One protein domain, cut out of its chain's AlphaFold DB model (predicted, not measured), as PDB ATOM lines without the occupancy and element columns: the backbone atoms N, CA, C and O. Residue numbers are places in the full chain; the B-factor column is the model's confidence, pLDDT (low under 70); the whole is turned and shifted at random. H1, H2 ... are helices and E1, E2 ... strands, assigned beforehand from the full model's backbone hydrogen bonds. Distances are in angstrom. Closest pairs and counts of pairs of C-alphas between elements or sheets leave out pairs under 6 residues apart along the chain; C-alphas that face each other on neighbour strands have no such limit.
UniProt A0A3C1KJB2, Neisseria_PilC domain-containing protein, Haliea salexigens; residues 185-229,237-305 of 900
ATOM      1  N   VAL A 185      34.543  19.032  13.273       70.00
ATOM      2  CA  VAL A 185      35.467  17.904  13.273       70.00
ATOM      3  C   VAL A 185      36.893  18.402  13.343       70.00
ATOM      4  O   VAL A 185      37.275  19.371  12.686       70.00
ATOM      5  N   SER A 186      37.688  17.716  14.149       76.88
ATOM      6  CA  SER A 186      39.108  17.986  14.288       76.88
ATOM      7  C   SER A 186      39.885  16.682  14.387       76.88
ATOM      8  O   SER A 186      39.352  15.636  14.769       76.88
ATOM      9  N   SER A 187      41.158  16.734  14.018       78.62
ATOM     10  CA  SER A 187      42.086  15.624  14.208       78.62
ATOM     11  C   SER A 187      43.487  16.141  14.495       78.62
ATOM     12  O   SER A 187      43.786  17.320  14.298       78.62
ATOM     13  N   THR A 188      44.354  15.263  14.997       77.62
ATOM     14  CA  THR A 188      45.761  15.601  15.217       77.62
ATOM     15  C   THR A 188      46.681  14.520  14.693       77.62
ATOM     16  O   THR A 188      46.315  13.346  14.641       77.62
ATOM     17  N   PHE A 189      47.893  14.922  14.332       81.75
ATOM     18  CA  PHE A 189      48.980  14.007  14.009       81.75
ATOM     19  C   PHE A 189      50.314  14.592  14.495       81.75
ATOM     20  O   PHE A 189      50.444  15.816  14.608       81.75
ATOM     21  N   PRO A 190      51.303  13.754  14.841       73.06
ATOM     22  CA  PRO A 190      52.601  14.243  15.294       73.06
ATOM     23  C   PRO A 190      53.349  14.942  14.147       73.06
ATOM     24  O   PRO A 190      53.359  14.456  13.021       73.06
ATOM     25  N   VAL A 191      53.993  16.079  14.433       68.62
ATOM     26  CA  VAL A 191      54.824  16.821  13.451       68.62
ATOM     27  C   VAL A 191      56.279  16.346  13.467       68.62
ATOM     28  O   VAL A 191      57.068  16.681  12.591       68.62
ATOM     29  N   VAL A 192      56.643  15.535  14.459       56.25
ATOM     30  CA  VAL A 192      57.983  14.968  14.632       56.25
ATOM     31  C   VAL A 192      57.880  13.446  14.558       56.25
ATOM     32  O   VAL A 192      56.838  12.885  14.902       56.25
ATOM     33  N   ALA A 193      58.947  12.778  14.112       45.38
ATOM     34  CA  ALA A 193      59.002  11.320  14.002       45.38
ATOM     35  C   ALA A 193      58.536  10.614  15.292       45.38
ATOM     36  O   ALA A 193      58.774  11.098  16.404       45.38
ATOM     37  N   ALA A 194      57.884   9.459  15.127       41.88
ATOM     38  CA  ALA A 194      57.326   8.664  16.216       41.88
ATOM     39  C   ALA A 194      58.322   8.477  17.382       41.88
ATOM     40  O   ALA A 194      59.465   8.071  17.179       41.88
ATOM     41  N   GLY A 195      57.875   8.763  18.611       39.59
ATOM     42  CA  GLY A 195      58.619   8.451  19.839       39.59
ATOM     43  C   GLY A 195      59.370   9.604  20.520       39.59
ATOM     44  O   GLY A 195      59.987   9.362  21.555       39.59
ATOM     45  N   GLN A 196      59.301  10.844  20.022       37.84
ATOM     46  CA  GLN A 196      59.813  12.025  20.744       37.84
ATOM     47  C   GLN A 196      58.673  12.922  21.264       37.84
ATOM     48  O   GLN A 196      57.622  12.977  20.624       37.84
ATOM     49  N   PRO A 197      58.844  13.628  22.406       45.62
ATOM     50  CA  PRO A 197      57.909  14.663  22.853       45.62
ATOM     51  C   PRO A 197      57.980  15.851  21.883       45.62
ATOM     52  O   PRO A 197      58.745  16.793  22.063       45.62
ATOM     53  N   GLY A 198      57.244  15.731  20.783       61.22
ATOM     54  CA  GLY A 198      57.203  16.675  19.679       61.22
ATOM     55  C   GLY A 198      55.822  17.304  19.544       61.22
ATOM     56  O   GLY A 198      54.818  16.705  19.926       61.22
ATOM     57  N   ALA A 199      55.767  18.519  19.004       73.38
ATOM     58  CA  ALA A 199      54.514  19.210  18.719       73.38
ATOM     59  C   ALA A 199      53.568  18.362  17.840       73.38
ATOM     60  O   ALA A 199      54.009  17.546  17.025       73.38
ATOM     61  N   ALA A 200      52.260  18.571  17.994       81.56
ATOM     62  CA  ALA A 200      51.227  17.928  17.184       81.56
ATOM     63  C   ALA A 200      50.552  18.959  16.275       81.56
ATOM     64  O   ALA A 200      50.243  20.063  16.713       81.56
ATOM     65  N   ALA A 201      50.300  18.611  15.019       88.25
ATOM     66  CA  ALA A 201      49.484  19.428  14.138       88.25
ATOM     67  C   ALA A 201      48.017  19.188  14.485       88.25
ATOM     68  O   ALA A 201      47.608  18.039  14.637       88.25
ATOM     69  N   LEU A 202      47.241  20.263  14.590       89.62
ATOM     70  CA  LEU A 202      45.788  20.238  14.731       89.62
ATOM     71  C   LEU A 202      45.165  20.613  13.391       89.62
ATOM     72  O   LEU A 202      45.437  21.689  12.858       89.62
ATOM     73  N   LEU A 203      44.333  19.725  12.858       92.12
ATOM     74  CA  LEU A 203      43.542  19.955  11.657       92.12
ATOM     75  C   LEU A 203      42.105  20.274  12.059       92.12
ATOM     76  O   LEU A 203      41.491  19.513  12.807       92.12
ATOM     77  N   LEU A 204      41.577  21.384  11.551       90.94
ATOM     78  CA  LEU A 204      40.201  21.827  11.765       90.94
ATOM     79  C   LEU A 204      39.424  21.729  10.453       90.94
ATOM     80  O   LEU A 204      39.789  22.397   9.483       90.94
ATOM     81  N   GLY A 205      38.379  20.900  10.429       91.69
ATOM     82  CA  GLY A 205      37.425  20.834   9.325       91.69
ATOM     83  C   GLY A 205      36.324  21.872   9.504       91.69
ATOM     84  O   GLY A 205      35.660  21.905  10.541       91.69
ATOM     85  N   MET A 206      36.164  22.735   8.502       89.88
ATOM     86  CA  MET A 206      35.323  23.926   8.584       89.88
ATOM     87  C   MET A 206      34.250  23.968   7.499       89.88
ATOM     88  O   MET A 206      34.414  23.400   6.414       89.88
ATOM     89  N   PHE A 207      33.187  24.723   7.773       88.00
ATOM     90  CA  PHE A 207      32.103  25.024   6.838       88.00
ATOM     91  C   PHE A 207      31.563  26.446   7.047       88.00
ATOM     92  O   PHE A 207      31.586  26.951   8.173       88.00
ATOM     93  N   ASP A 208      31.072  27.100   5.987       83.19
ATOM     94  CA  ASP A 208      30.264  28.324   6.101       83.19
ATOM     95  C   ASP A 208      28.782  28.024   5.854       83.19
ATOM     96  O   ASP A 208      28.355  27.724   4.746       83.19
ATOM     97  N   ALA A 209      27.979  28.124   6.908       78.38
ATOM     98  CA  ALA A 209      26.538  27.979   6.817       78.38
ATOM     99  C   ALA A 209      25.898  29.282   6.339       78.38
ATOM    100  O   ALA A 209      26.120  30.332   6.943       78.38
ATOM    101  N   GLY A 210      25.074  29.219   5.297       75.56
ATOM    102  CA  GLY A 210      24.349  30.365   4.755       75.56
ATOM    103  C   GLY A 210      22.967  30.005   4.211       75.56
ATOM    104  O   GLY A 210      22.609  28.831   4.174       75.56
ATOM    105  N   PRO A 211      22.198  31.009   3.759       69.50
ATOM    106  CA  PRO A 211      20.861  30.834   3.180       69.50
ATOM    107  C   PRO A 211      20.849  30.196   1.777       69.50
ATOM    108  O   PRO A 211      19.774  29.960   1.229       69.50
ATOM    109  N   ASP A 212      22.015  29.958   1.174       71.31
ATOM    110  CA  ASP A 212      22.154  29.233  -0.090       71.31
ATOM    111  C   ASP A 212      22.600  27.781   0.145       71.31
ATOM    112  O   ASP A 212      23.120  27.441   1.206       71.31
ATOM    113  N   ALA A 213      22.409  26.920  -0.857       66.94
ATOM    114  CA  ALA A 213      22.857  25.525  -0.824       66.94
ATOM    115  C   ALA A 213      24.372  25.369  -1.094       66.94
ATOM    116  O   ALA A 213      24.913  24.264  -1.051       66.94
ATOM    117  N   HIS A 214      25.089  26.464  -1.377       75.50
ATOM    118  CA  HIS A 214      26.486  26.455  -1.820       75.50
ATOM    119  C   HIS A 214      27.450  26.780  -0.683       75.50
ATOM    120  O   HIS A 214      28.325  27.655  -0.790       75.50
ATOM    121  N   TRP A 215      27.319  26.019   0.398       85.06
ATOM    122  CA  TRP A 215      28.265  26.066   1.498       85.06
ATOM    123  C   TRP A 215      29.650  25.663   0.978       85.06
ATOM    124  O   TRP A 215      29.816  24.781   0.136       85.06
ATOM    125  N   ALA A 216      30.657  26.369   1.447       88.94
ATOM    126  CA  ALA A 216      32.065  26.085   1.274       88.94
ATOM    127  C   ALA A 216      32.612  25.427   2.533       88.94
ATOM    128  O   ALA A 216      32.056  25.537   3.626       88.94
ATOM    129  N   GLY A 217      33.761  24.782   2.373       92.38
ATOM    130  CA  GLY A 217      34.557  24.297   3.485       92.38
ATOM    131  C   GLY A 217      36.024  24.610   3.357       92.38
ATOM    132  O   GLY A 217      36.493  25.198   2.379       92.38
ATOM    133  N   ASN A 218      36.742  24.231   4.406       94.06
ATOM    134  CA  ASN A 218      38.180  24.388   4.500       94.06
ATOM    135  C   ASN A 218      38.773  23.355   5.463       94.06
ATOM    136  O   ASN A 218      38.092  22.908   6.383       94.06
ATOM    137  N   ILE A 219      40.055  23.038   5.280       95.19
ATOM    138  CA  ILE A 219      40.882  22.438   6.325       95.19
ATOM    139  C   ILE A 219      41.944  23.450   6.716       95.19
ATOM    140  O   ILE A 219      42.726  23.903   5.872       95.19
ATOM    141  N   LYS A 220      42.005  23.772   8.005       94.38
ATOM    142  CA  LYS A 220      43.038  24.647   8.555       94.38
ATOM    143  C   LYS A 220      43.974  23.869   9.466       94.38
ATOM    144  O   LYS A 220      43.528  23.039  10.252       94.38
ATOM    145  N   LYS A 221      45.271  24.158   9.355       94.38
ATOM    146  CA  LYS A 221      46.330  23.548  10.164       94.38
ATOM    147  C   LYS A 221      46.853  24.548  11.194       94.38
ATOM    148  O   LYS A 221      47.211  25.673  10.840       94.38
ATOM    149  N   LEU A 222      46.929  24.097  12.439       91.69
ATOM    150  CA  LEU A 222      47.505  24.775  13.602       91.69
ATOM    151  C   LEU A 222      48.509  23.848  14.289       91.69
ATOM    152  O   LEU A 222      48.634  22.678  13.918       91.69
ATOM    153  N   LEU A 223      49.199  24.355  15.307       87.56
ATOM    154  CA  LEU A 223      50.173  23.591  16.075       87.56
ATOM    155  C   LEU A 223      49.784  23.530  17.554       87.56
ATOM    156  O   LEU A 223      49.365  24.518  18.140       87.56
ATOM    157  N   ILE A 224      49.950  22.366  18.166       81.56
ATOM    158  CA  ILE A 224      49.895  22.161  19.610       81.56
ATOM    159  C   ILE A 224      51.337  21.879  20.054       81.56
ATOM    160  O   ILE A 224      51.833  20.767  19.829       81.56
ATOM    161  N   PRO A 225      52.051  22.858  20.634       74.38
ATOM    162  CA  PRO A 225      53.417  22.671  21.100       74.38
ATOM    163  C   PRO A 225      53.409  21.715  22.294       74.38
ATOM    164  O   PRO A 225      52.624  21.884  23.218       74.38
ATOM    165  N   GLN A 226      54.269  20.698  22.328       67.44
ATOM    166  CA  GLN A 226      54.415  19.907  23.551       67.44
ATOM    167  C   GLN A 226      55.374  20.612  24.510       67.44
ATOM    168  O   GLN A 226      56.512  20.905  24.150       67.44
ATOM    169  N   ALA A 227      54.920  20.874  25.739       45.50
ATOM    170  CA  ALA A 227      55.815  21.268  26.818       45.50
ATOM    171  C   ALA A 227      56.800  20.119  27.080       45.50
ATOM    172  O   ALA A 227      56.390  18.972  27.278       45.50
ATOM    173  N   GLY A 228      58.099  20.430  27.064       40.25
ATOM    174  CA  GLY A 228      59.138  19.508  27.515       40.25
ATOM    175  C   GLY A 228      58.806  18.972  28.909       40.25
ATOM    176  O   GLY A 228      58.214  19.684  29.721       40.25
ATOM    177  N   GLY A 229      59.139  17.702  29.155       39.66
ATOM    178  CA  GLY A 229      58.807  16.993  30.391       39.66
ATOM    179  C   GLY A 229      59.060  17.841  31.638       39.66
ATOM    180  O   GLY A 229      60.152  18.369  31.834       39.66
ATOM    181  N   PRO A 237      52.791  24.297  34.634       43.62
ATOM    182  CA  PRO A 237      52.974  25.349  33.636       43.62
ATOM    183  C   PRO A 237      51.713  25.422  32.754       43.62
ATOM    184  O   PRO A 237      50.949  24.448  32.697       43.62
ATOM    185  N   PRO A 238      51.476  26.543  32.049       48.78
ATOM    186  CA  PRO A 238      50.344  26.640  31.144       48.78
ATOM    187  C   PRO A 238      50.416  25.506  30.121       48.78
ATOM    188  O   PRO A 238      51.445  25.272  29.482       48.78
ATOM    189  N   ALA A 239      49.307  24.776  30.032       51.31
ATOM    190  CA  ALA A 239      49.066  23.770  29.022       51.31
ATOM    191  C   ALA A 239      49.399  24.324  27.630       51.31
ATOM    192  O   ALA A 239      49.203  25.509  27.364       51.31
ATOM    193  N   ALA A 240      49.909  23.454  26.760       58.09
ATOM    194  CA  ALA A 240      50.173  23.730  25.354       58.09
ATOM    195  C   ALA A 240      49.109  24.651  24.734       58.09
ATOM    196  O   ALA A 240      47.946  24.269  24.623       58.09
ATOM    197  N   LEU A 241      49.495  25.860  24.337       74.12
ATOM    198  CA  LEU A 241      48.592  26.783  23.665       74.12
ATOM    199  C   LEU A 241      48.487  26.388  22.194       74.12
ATOM    200  O   LEU A 241      49.507  26.151  21.561       74.12
ATOM    201  N   VAL A 242      47.281  26.320  21.633       82.19
ATOM    202  CA  VAL A 242      47.141  26.116  20.184       82.19
ATOM    203  C   VAL A 242      47.699  27.350  19.473       82.19
ATOM    204  O   VAL A 242      47.193  28.457  19.664       82.19
ATOM    205  N   GLU A 243      48.740  27.159  18.673       87.12
ATOM    206  CA  GLU A 243      49.506  28.203  18.003       87.12
ATOM    207  C   GLU A 243      49.223  28.262  16.499       87.12
ATOM    208  O   GLU A 243      49.002  27.253  15.820       87.12
ATOM    209  N   ASP A 244      49.250  29.483  15.977       91.69
ATOM    210  CA  ASP A 244      49.192  29.787  14.557       91.69
ATOM    211  C   ASP A 244      50.595  29.718  13.910       91.69
ATOM    212  O   ASP A 244      51.610  29.488  14.567       91.69
ATOM    213  N   ALA A 245      50.683  29.951  12.601       91.31
ATOM    214  CA  ALA A 245      51.931  29.900  11.835       91.31
ATOM    215  C   ALA A 245      52.971  30.964  12.239       91.31
ATOM    216  O   ALA A 245      54.091  30.964  11.726       91.31
ATOM    217  N   ARG A 246      52.601  31.916  13.103       90.31
ATOM    218  CA  ARG A 246      53.478  32.962  13.646       90.31
ATOM    219  C   ARG A 246      53.891  32.659  15.095       90.31
ATOM    220  O   ARG A 246      54.521  33.519  15.708       90.31
ATOM    221  N   GLY A 247      53.523  31.494  15.639       87.44
ATOM    222  CA  GLY A 247      53.763  31.119  17.037       87.44
ATOM    223  C   GLY A 247      52.901  31.908  18.025       87.44
ATOM    224  O   GLY A 247      53.307  32.131  19.163       87.44
ATOM    225  N   ARG A 248      51.747  32.430  17.587       87.81
ATOM    226  CA  ARG A 248      50.817  33.185  18.439       87.81
ATOM    227  C   ARG A 248      49.615  32.319  18.814       87.81
ATOM    228  O   ARG A 248      49.233  31.471  18.013       87.81
ATOM    229  N   PRO A 249      48.962  32.568  19.966       85.88
ATOM    230  CA  PRO A 249      47.690  31.932  20.294       85.88
ATOM    231  C   PRO A 249      46.693  32.038  19.136       85.88
ATOM    232  O   PRO A 249      46.395  33.141  18.677       85.88
ATOM    233  N   ALA A 250      46.167  30.899  18.693       87.38
ATOM    234  CA  ALA A 250      45.246  30.830  17.565       87.38
ATOM    235  C   ALA A 250      43.774  30.951  17.980       87.38
ATOM    236  O   ALA A 250      42.964  31.365  17.157       87.38
ATOM    237  N   LEU A 251      43.420  30.604  19.223       82.88
ATOM    238  CA  LEU A 251      42.026  30.465  19.668       82.88
ATOM    239  C   LEU A 251      41.549  31.628  20.554       82.88
ATOM    240  O   LEU A 251      42.338  32.231  21.289       82.88
ATOM    241  N   GLU A 252      40.265  31.972  20.445       75.44
ATOM    242  CA  GLU A 252      39.584  32.988  21.260       75.44
ATOM    243  C   GLU A 252      39.286  32.476  22.679       75.44
ATOM    244  O   GLU A 252      39.043  31.283  22.873       75.44
ATOM    245  N   SER A 253      39.276  33.390  23.657       64.12
ATOM    246  CA  SER A 253      38.901  33.104  25.051       64.12
ATOM    247  C   SER A 253      37.378  33.025  25.236       64.12
ATOM    248  O   SER A 253      36.630  33.536  24.400       64.12
ATOM    249  N   VAL A 254      36.909  32.448  26.356       54.38
ATOM    250  CA  VAL A 254      35.465  32.266  26.677       54.38
ATOM    251  C   VAL A 254      34.610  33.503  26.385       54.38
ATOM    252  O   VAL A 254      33.573  33.375  25.736       54.38
ATOM    253  N   ASP A 255      35.066  34.689  26.798       45.31
ATOM    254  CA  ASP A 255      34.297  35.940  26.697       45.31
ATOM    255  C   ASP A 255      33.953  36.362  25.253       45.31
ATOM    256  O   ASP A 255      33.079  37.205  25.057       45.31
ATOM    257  N   TYR A 256      34.598  35.770  24.239       43.78
ATOM    258  CA  TYR A 256      34.445  36.143  22.825       43.78
ATOM    259  C   TYR A 256      34.054  34.977  21.893       43.78
ATOM    260  O   TYR A 256      34.046  35.119  20.674       43.78
ATOM    261  N   GLY A 257      33.603  33.844  22.450       49.25
ATOM    262  CA  GLY A 257      33.120  32.691  21.670       49.25
ATOM    263  C   GLY A 257      34.096  31.517  21.664       49.25
ATOM    264  O   GLY A 257      34.417  31.001  20.598       49.25
ATOM    265  N   GLY A 258      34.572  31.151  22.862       55.22
ATOM    266  CA  GLY A 258      35.664  30.210  23.131       55.22
ATOM    267  C   GLY A 258      35.786  29.012  22.181       55.22
ATOM    268  O   GLY A 258      34.800  28.390  21.805       55.22
ATOM    269  N   GLY A 259      37.028  28.689  21.803       63.97
ATOM    270  CA  GLY A 259      37.348  27.572  20.899       63.97
ATOM    271  C   GLY A 259      37.353  27.918  19.403       63.97
ATOM    272  O   GLY A 259      37.808  27.107  18.595       63.97
ATOM    273  N   ARG A 260      36.922  29.127  19.019       78.38
ATOM    274  CA  ARG A 260      37.021  29.655  17.644       78.38
ATOM    275  C   ARG A 260      38.389  30.256  17.343       78.38
ATOM    276  O   ARG A 260      39.126  30.626  18.253       78.38
ATOM    277  N   LEU A 261      38.723  30.388  16.058       85.06
ATOM    278  CA  LEU A 261      39.969  31.025  15.630       85.06
ATOM    279  C   LEU A 261      39.901  32.549  15.742       85.06
ATOM    280  O   LEU A 261      38.979  33.174  15.220       85.06
ATOM    281  N   ARG A 262      40.941  33.151  16.328       86.56
ATOM    282  CA  ARG A 262      41.106  34.608  16.383       86.56
ATOM    283  C   ARG A 262      41.128  35.193  14.978       86.56
ATOM    284  O   ARG A 262      41.798  34.673  14.088       86.56
ATOM    285  N   THR A 263      40.528  36.363  14.809       85.19
ATOM    286  CA  THR A 263      40.550  37.138  13.550       85.19
ATOM    287  C   THR A 263      41.958  37.491  13.047       85.19
ATOM    288  O   THR A 263      42.160  37.754  11.862       85.19
ATOM    289  N   THR A 264      42.951  37.479  13.941       87.31
ATOM    290  CA  THR A 264      44.369  37.746  13.648       87.31
ATOM    291  C   THR A 264      45.197  36.485  13.388       87.31
ATOM    292  O   THR A 264      46.359  36.600  12.975       87.31
ATOM    293  N   ALA A 265      44.627  35.295  13.610       91.00
ATOM    294  CA  ALA A 265      45.327  34.028  13.453       91.00
ATOM    295  C   ALA A 265      45.659  33.767  11.979       91.00
ATOM    296  O   ALA A 265      44.811  33.911  11.089       91.00
ATOM    297  N   ARG A 266      46.904  33.357  11.725       93.69
ATOM    298  CA  ARG A 266      47.353  32.890  10.410       93.69
ATOM    299  C   ARG A 266      47.633  31.395  10.458       93.69
ATOM    300  O   ARG A 266      48.613  30.979  11.065       93.69
ATOM    301  N   THR A 267      46.825  30.594   9.783       94.50
ATOM    302  CA  THR A 267      46.996  29.135   9.752       94.50
ATOM    303  C   THR A 267      48.144  28.712   8.826       94.50
ATOM    304  O   THR A 267      48.567  29.469   7.948       94.50
ATOM    305  N   PHE A 268      48.715  27.523   9.054       93.94
ATOM    306  CA  PHE A 268      50.002  27.112   8.461       93.94
ATOM    307  C   PHE A 268      49.990  27.033   6.932       93.94
ATOM    308  O   PHE A 268      50.979  27.379   6.289       93.94
ATOM    309  N   TRP A 269      48.864  26.652   6.329       94.69
ATOM    310  CA  TRP A 269      48.753  26.529   4.871       94.69
ATOM    311  C   TRP A 269      48.351  27.821   4.160       94.69
ATOM    312  O   TRP A 269      48.301  27.855   2.929       94.69
ATOM    313  N   THR A 270      48.134  28.904   4.903       93.75
ATOM    314  CA  THR A 270      47.739  30.197   4.349       93.75
ATOM    315  C   THR A 270      48.881  30.868   3.587       93.75
ATOM    316  O   THR A 270      49.939  31.169   4.153       93.75
ATOM    317  N   ASP A 271      48.632  31.178   2.311       90.94
ATOM    318  CA  ASP A 271      49.419  32.129   1.525       90.94
ATOM    319  C   ASP A 271      48.912  33.559   1.802       90.94
ATOM    320  O   ASP A 271      47.877  33.968   1.259       90.94
ATOM    321  N   PRO A 272      49.620  34.341   2.635       88.88
ATOM    322  CA  PRO A 272      49.157  35.643   3.094       88.88
ATOM    323  C   PRO A 272      49.117  36.671   1.963       88.88
ATOM    324  O   PRO A 272      48.351  37.622   2.059       88.88
ATOM    325  N   ALA A 273      49.895  36.487   0.887       84.50
ATOM    326  CA  ALA A 273      49.898  37.403  -0.253       84.50
ATOM    327  C   ALA A 273      48.605  37.303  -1.076       84.50
ATOM    328  O   ALA A 273      48.256  38.224  -1.810       84.50
ATOM    329  N   ARG A 274      47.889  36.180  -0.948       79.06
ATOM    330  CA  ARG A 274      46.631  35.904  -1.651       79.06
ATOM    331  C   ARG A 274      45.401  36.000  -0.745       79.06
ATOM    332  O   ARG A 274      44.282  35.863  -1.239       79.06
ATOM    333  N   VAL A 275      45.576  36.227   0.561       79.25
ATOM    334  CA  VAL A 275      44.459  36.507   1.474       79.25
ATOM    335  C   VAL A 275      44.264  38.013   1.584       79.25
ATOM    336  O   VAL A 275      45.027  38.707   2.253       79.25
ATOM    337  N   LEU A 276      43.219  38.517   0.928       69.00
ATOM    338  CA  LEU A 276      42.798  39.910   1.095       69.00
ATOM    339  C   LEU A 276      42.050  40.089   2.428       69.00
ATOM    340  O   LEU A 276      41.769  39.108   3.118       69.00
ATOM    341  N   SER A 277      41.714  41.324   2.789       66.38
ATOM    342  CA  SER A 277      40.830  41.634   3.917       66.38
ATOM    343  C   SER A 277      39.382  41.199   3.636       66.38
ATOM    344  O   SER A 277      39.003  40.913   2.491       66.38
ATOM    345  N   GLY A 278      38.575  41.061   4.688       67.69
ATOM    346  CA  GLY A 278      37.156  40.708   4.608       67.69
ATOM    347  C   GLY A 278      36.341  41.486   5.629       67.69
ATOM    348  O   GLY A 278      36.850  41.772   6.709       67.69
ATOM    349  N   LEU A 279      35.094  41.821   5.283       66.81
ATOM    350  CA  LEU A 279      34.205  42.575   6.172       66.81
ATOM    351  C   LEU A 279      33.543  41.685   7.238       66.81
ATOM    352  O   LEU A 279      33.385  42.123   8.375       66.81
ATOM    353  N   VAL A 280      33.163  40.441   6.896       69.50
ATOM    354  CA  VAL A 280      32.494  39.500   7.815       69.50
ATOM    355  C   VAL A 280      32.915  38.039   7.539       69.50
ATOM    356  O   VAL A 280      32.703  37.564   6.423       69.50
ATOM    357  N   PRO A 281      33.476  37.309   8.530       67.75
ATOM    358  CA  PRO A 281      34.043  37.863   9.760       67.75
ATOM    359  C   PRO A 281      35.184  38.845   9.421       67.75
ATOM    360  O   PRO A 281      35.817  38.695   8.372       67.75
ATOM    361  N   PRO A 282      35.444  39.860  10.264       70.75
ATOM    362  CA  PRO A 282      36.553  40.774  10.036       70.75
ATOM    363  C   PRO A 282      37.859  39.987  10.139       70.75
ATOM    364  O   PRO A 282      38.130  39.352  11.157       70.75
ATOM    365  N   VAL A 283      38.660  39.998   9.079       72.00
ATOM    366  CA  VAL A 283      39.969  39.334   9.062       72.00
ATOM    367  C   VAL A 283      41.024  40.329   8.609       72.00
ATOM    368  O   VAL A 283      40.866  40.991   7.580       72.00
ATOM    369  N   GLN A 284      42.112  40.418   9.376       73.75
ATOM    370  CA  GLN A 284      43.242  41.278   9.042       73.75
ATOM    371  C   GLN A 284      43.958  40.765   7.783       73.75
ATOM    372  O   GLN A 284      44.107  39.559   7.593       73.75
ATOM    373  N   THR A 285      44.465  41.668   6.939       74.31
ATOM    374  CA  THR A 285      45.260  41.308   5.753       74.31
ATOM    375  C   THR A 285      46.375  40.311   6.091       74.31
ATOM    376  O   THR A 285      47.158  40.509   7.025       74.31
ATOM    377  N   GLY A 286      46.449  39.216   5.329       80.94
ATOM    378  CA  GLY A 286      47.422  38.141   5.533       80.94
ATOM    379  C   GLY A 286      47.164  37.223   6.740       80.94
ATOM    380  O   GLY A 286      47.998  36.357   7.016       80.94
ATOM    381  N   ALA A 287      46.062  37.403   7.470       88.56
ATOM    382  CA  ALA A 287      45.486  36.421   8.387       88.56
ATOM    383  C   ALA A 287      44.268  35.763   7.725       88.56
ATOM    384  O   ALA A 287      43.725  36.293   6.759       88.56
ATOM    385  N   ASP A 288      43.844  34.608   8.224       90.38
ATOM    386  CA  ASP A 288      42.666  33.903   7.712       90.38
ATOM    387  C   ASP A 288      41.639  33.558   8.796       90.38
ATOM    388  O   ASP A 288      40.479  33.328   8.453       90.38
ATOM    389  N   GLY A 289      42.033  33.568  10.077       89.38
ATOM    390  CA  GLY A 289      41.142  33.423  11.232       89.38
ATOM    391  C   GLY A 289      40.117  32.301  11.081       89.38
ATOM    392  O   GLY A 289      40.420  31.244  10.531       89.38
ATOM    393  N   ASP A 290      38.884  32.543  11.520       85.75
ATOM    394  CA  ASP A 290      37.778  31.583  11.388       85.75
ATOM    395  C   ASP A 290      37.071  31.634  10.016       85.75
ATOM    396  O   ASP A 290      36.109  30.913   9.771       85.75
ATOM    397  N   ALA A 291      37.523  32.487   9.088       87.19
ATOM    398  CA  ALA A 291      36.880  32.620   7.784       87.19
ATOM    399  C   ALA A 291      37.146  31.386   6.914       87.19
ATOM    400  O   ALA A 291      38.282  31.122   6.514       87.19
ATOM    401  N   VAL A 292      36.082  30.660   6.570       89.38
ATOM    402  CA  VAL A 292      36.156  29.422   5.774       89.38
ATOM    403  C   VAL A 292      36.747  29.679   4.391       89.38
ATOM    404  O   VAL A 292      37.676  28.988   3.990       89.38
ATOM    405  N   ARG A 293      36.292  30.724   3.689       88.44
ATOM    406  CA  ARG A 293      36.728  31.065   2.318       88.44
ATOM    407  C   ARG A 293      38.076  31.794   2.250       88.44
ATOM    408  O   ARG A 293      38.346  32.542   1.311       88.44
ATOM    409  N   ARG A 294      38.929  31.620   3.264       88.56
ATOM    410  CA  ARG A 294      40.252  32.250   3.368       88.56
ATOM    411  C   ARG A 294      41.265  31.264   3.927       88.56
ATOM    412  O   ARG A 294      40.961  30.519   4.855       88.56
ATOM    413  N   GLY A 295      42.482  31.314   3.388       91.50
ATOM    414  CA  GLY A 295      43.599  30.496   3.860       91.50
ATOM    415  C   GLY A 295      43.346  28.989   3.781       91.50
ATOM    416  O   GLY A 295      42.454  28.525   3.060       91.50
ATOM    417  N   GLY A 296      44.137  28.228   4.539       93.69
ATOM    418  CA  GLY A 296      43.999  26.775   4.649       93.69
ATOM    419  C   GLY A 296      44.162  26.011   3.327       93.69
ATOM    420  O   GLY A 296      44.655  26.534   2.324       93.69
ATOM    421  N   ALA A 297      43.725  24.752   3.326       94.12
ATOM    422  CA  ALA A 297      43.746  23.892   2.145       94.12
ATOM    423  C   ALA A 297      42.822  24.415   1.032       94.12
ATOM    424  O   ALA A 297      43.161  24.319  -0.146       94.12
ATOM    425  N   GLY A 298      41.688  25.031   1.376       92.25
ATOM    426  CA  GLY A 298      40.734  25.547   0.394       92.25
ATOM    427  C   GLY A 298      41.328  26.625  -0.520       92.25
ATOM    428  O   GLY A 298      41.114  26.586  -1.735       92.25
ATOM    429  N   GLN A 299      42.180  27.513   0.018       90.44
ATOM    430  CA  GLN A 299      42.929  28.485  -0.790       90.44
ATOM    431  C   GLN A 299      43.875  27.793  -1.784       90.44
ATOM    432  O   GLN A 299      44.057  28.266  -2.908       90.44
ATOM    433  N   ARG A 300      44.489  26.679  -1.377       89.19
ATOM    434  CA  ARG A 300      45.471  25.934  -2.176       89.19
ATOM    435  C   ARG A 300      44.809  25.119  -3.279       89.19
ATOM    436  O   ARG A 300      45.307  25.132  -4.401       89.19
ATOM    437  N   VAL A 301      43.671  24.491  -2.983       84.50
ATOM    438  CA  VAL A 301      42.834  23.778  -3.962       84.50
ATOM    439  C   VAL A 301      42.390  24.743  -5.066       84.50
ATOM    440  O   VAL A 301      42.590  24.463  -6.245       84.50
ATOM    441  N   ALA A 302      41.869  25.922  -4.706       78.44
ATOM    442  CA  ALA A 302      41.439  26.928  -5.683       78.44
ATOM    443  C   ALA A 302      42.603  27.486  -6.529       78.44
ATOM    444  O   ALA A 302      42.447  27.741  -7.720       78.44
ATOM    445  N   ALA A 303      43.786  27.653  -5.928       67.88
ATOM    446  CA  ALA A 303      44.978  28.163  -6.604       67.88
ATOM    447  C   ALA A 303      45.634  27.173  -7.586       67.88
ATOM    448  O   ALA A 303      46.442  27.606  -8.408       67.88
ATOM    449  N   GLY A 304      45.331  25.875  -7.483       59.12
ATOM    450  CA  GLY A 304      45.888  24.819  -8.336       59.12
ATOM    451  C   GLY A 304      45.256  24.721  -9.728       59.12
ATOM    452  O   GLY A 304      45.723  23.933 -10.545       59.12
ATOM    453  N   VAL A 305      44.212  25.503 -10.019       63.84
ATOM    454  CA  VAL A 305      43.562  25.523 -11.337       63.84
ATOM    455  C   VAL A 305      44.320  26.486 -12.263       63.84
ATOM    456  O   VAL A 305      44.384  27.682 -11.958       63.84
TER     457      VAL A 305
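What this domain is: This is residues 185 to 229 and 237 to 305 of the 900 residues of the protein "Neisseria_PilC domain-containing protein" of Haliea salexigens (UniProt A0A3C1KJB2). With little regular structure, loops of residues 237 to 295 are heaped along the E3 side of a strongly twisted sheet, with helix H1 beside E3. The sheet, E1, E2, E3, is an antiparallel meander, successive strands being neighbours; H1 follows. Named elements hold 32 of 114 printed residues, class mixed. The whole is compact, radius of gyration of the C-alphas 14.7 A, spans 48 by 37 by 27 A.

How they stand to each other: Inner strand E2, residues 200 to 209, forms hairpins with E1, 185 to 190, and E3, 217 to 224. N 203 and O 187 are 2.9 A apart, N 224 and O 200 2.7 A, within hydrogen-bond range. H1, 296 to 303, stands at the sheet's level, height over the sheet 2.1 A; its closest C-alphas with E3, Gly 296 and Lys 220, are 4.6 A apart. In H1, 3 of 4 O i to N i+4 pairs are within range.

Where its parts are: E2 measures 28.6 A. E1 begins at C-alpha 185 (35.467, 17.904, 13.273); H1 ends at C-alpha 303 (44.978, 28.163, -6.604).

The domain as a whole: Residues 230 to 236 are cut out; C-alphas 229 and 237 are 10.7 A apart. pLDDT is under 70 in 34 residues.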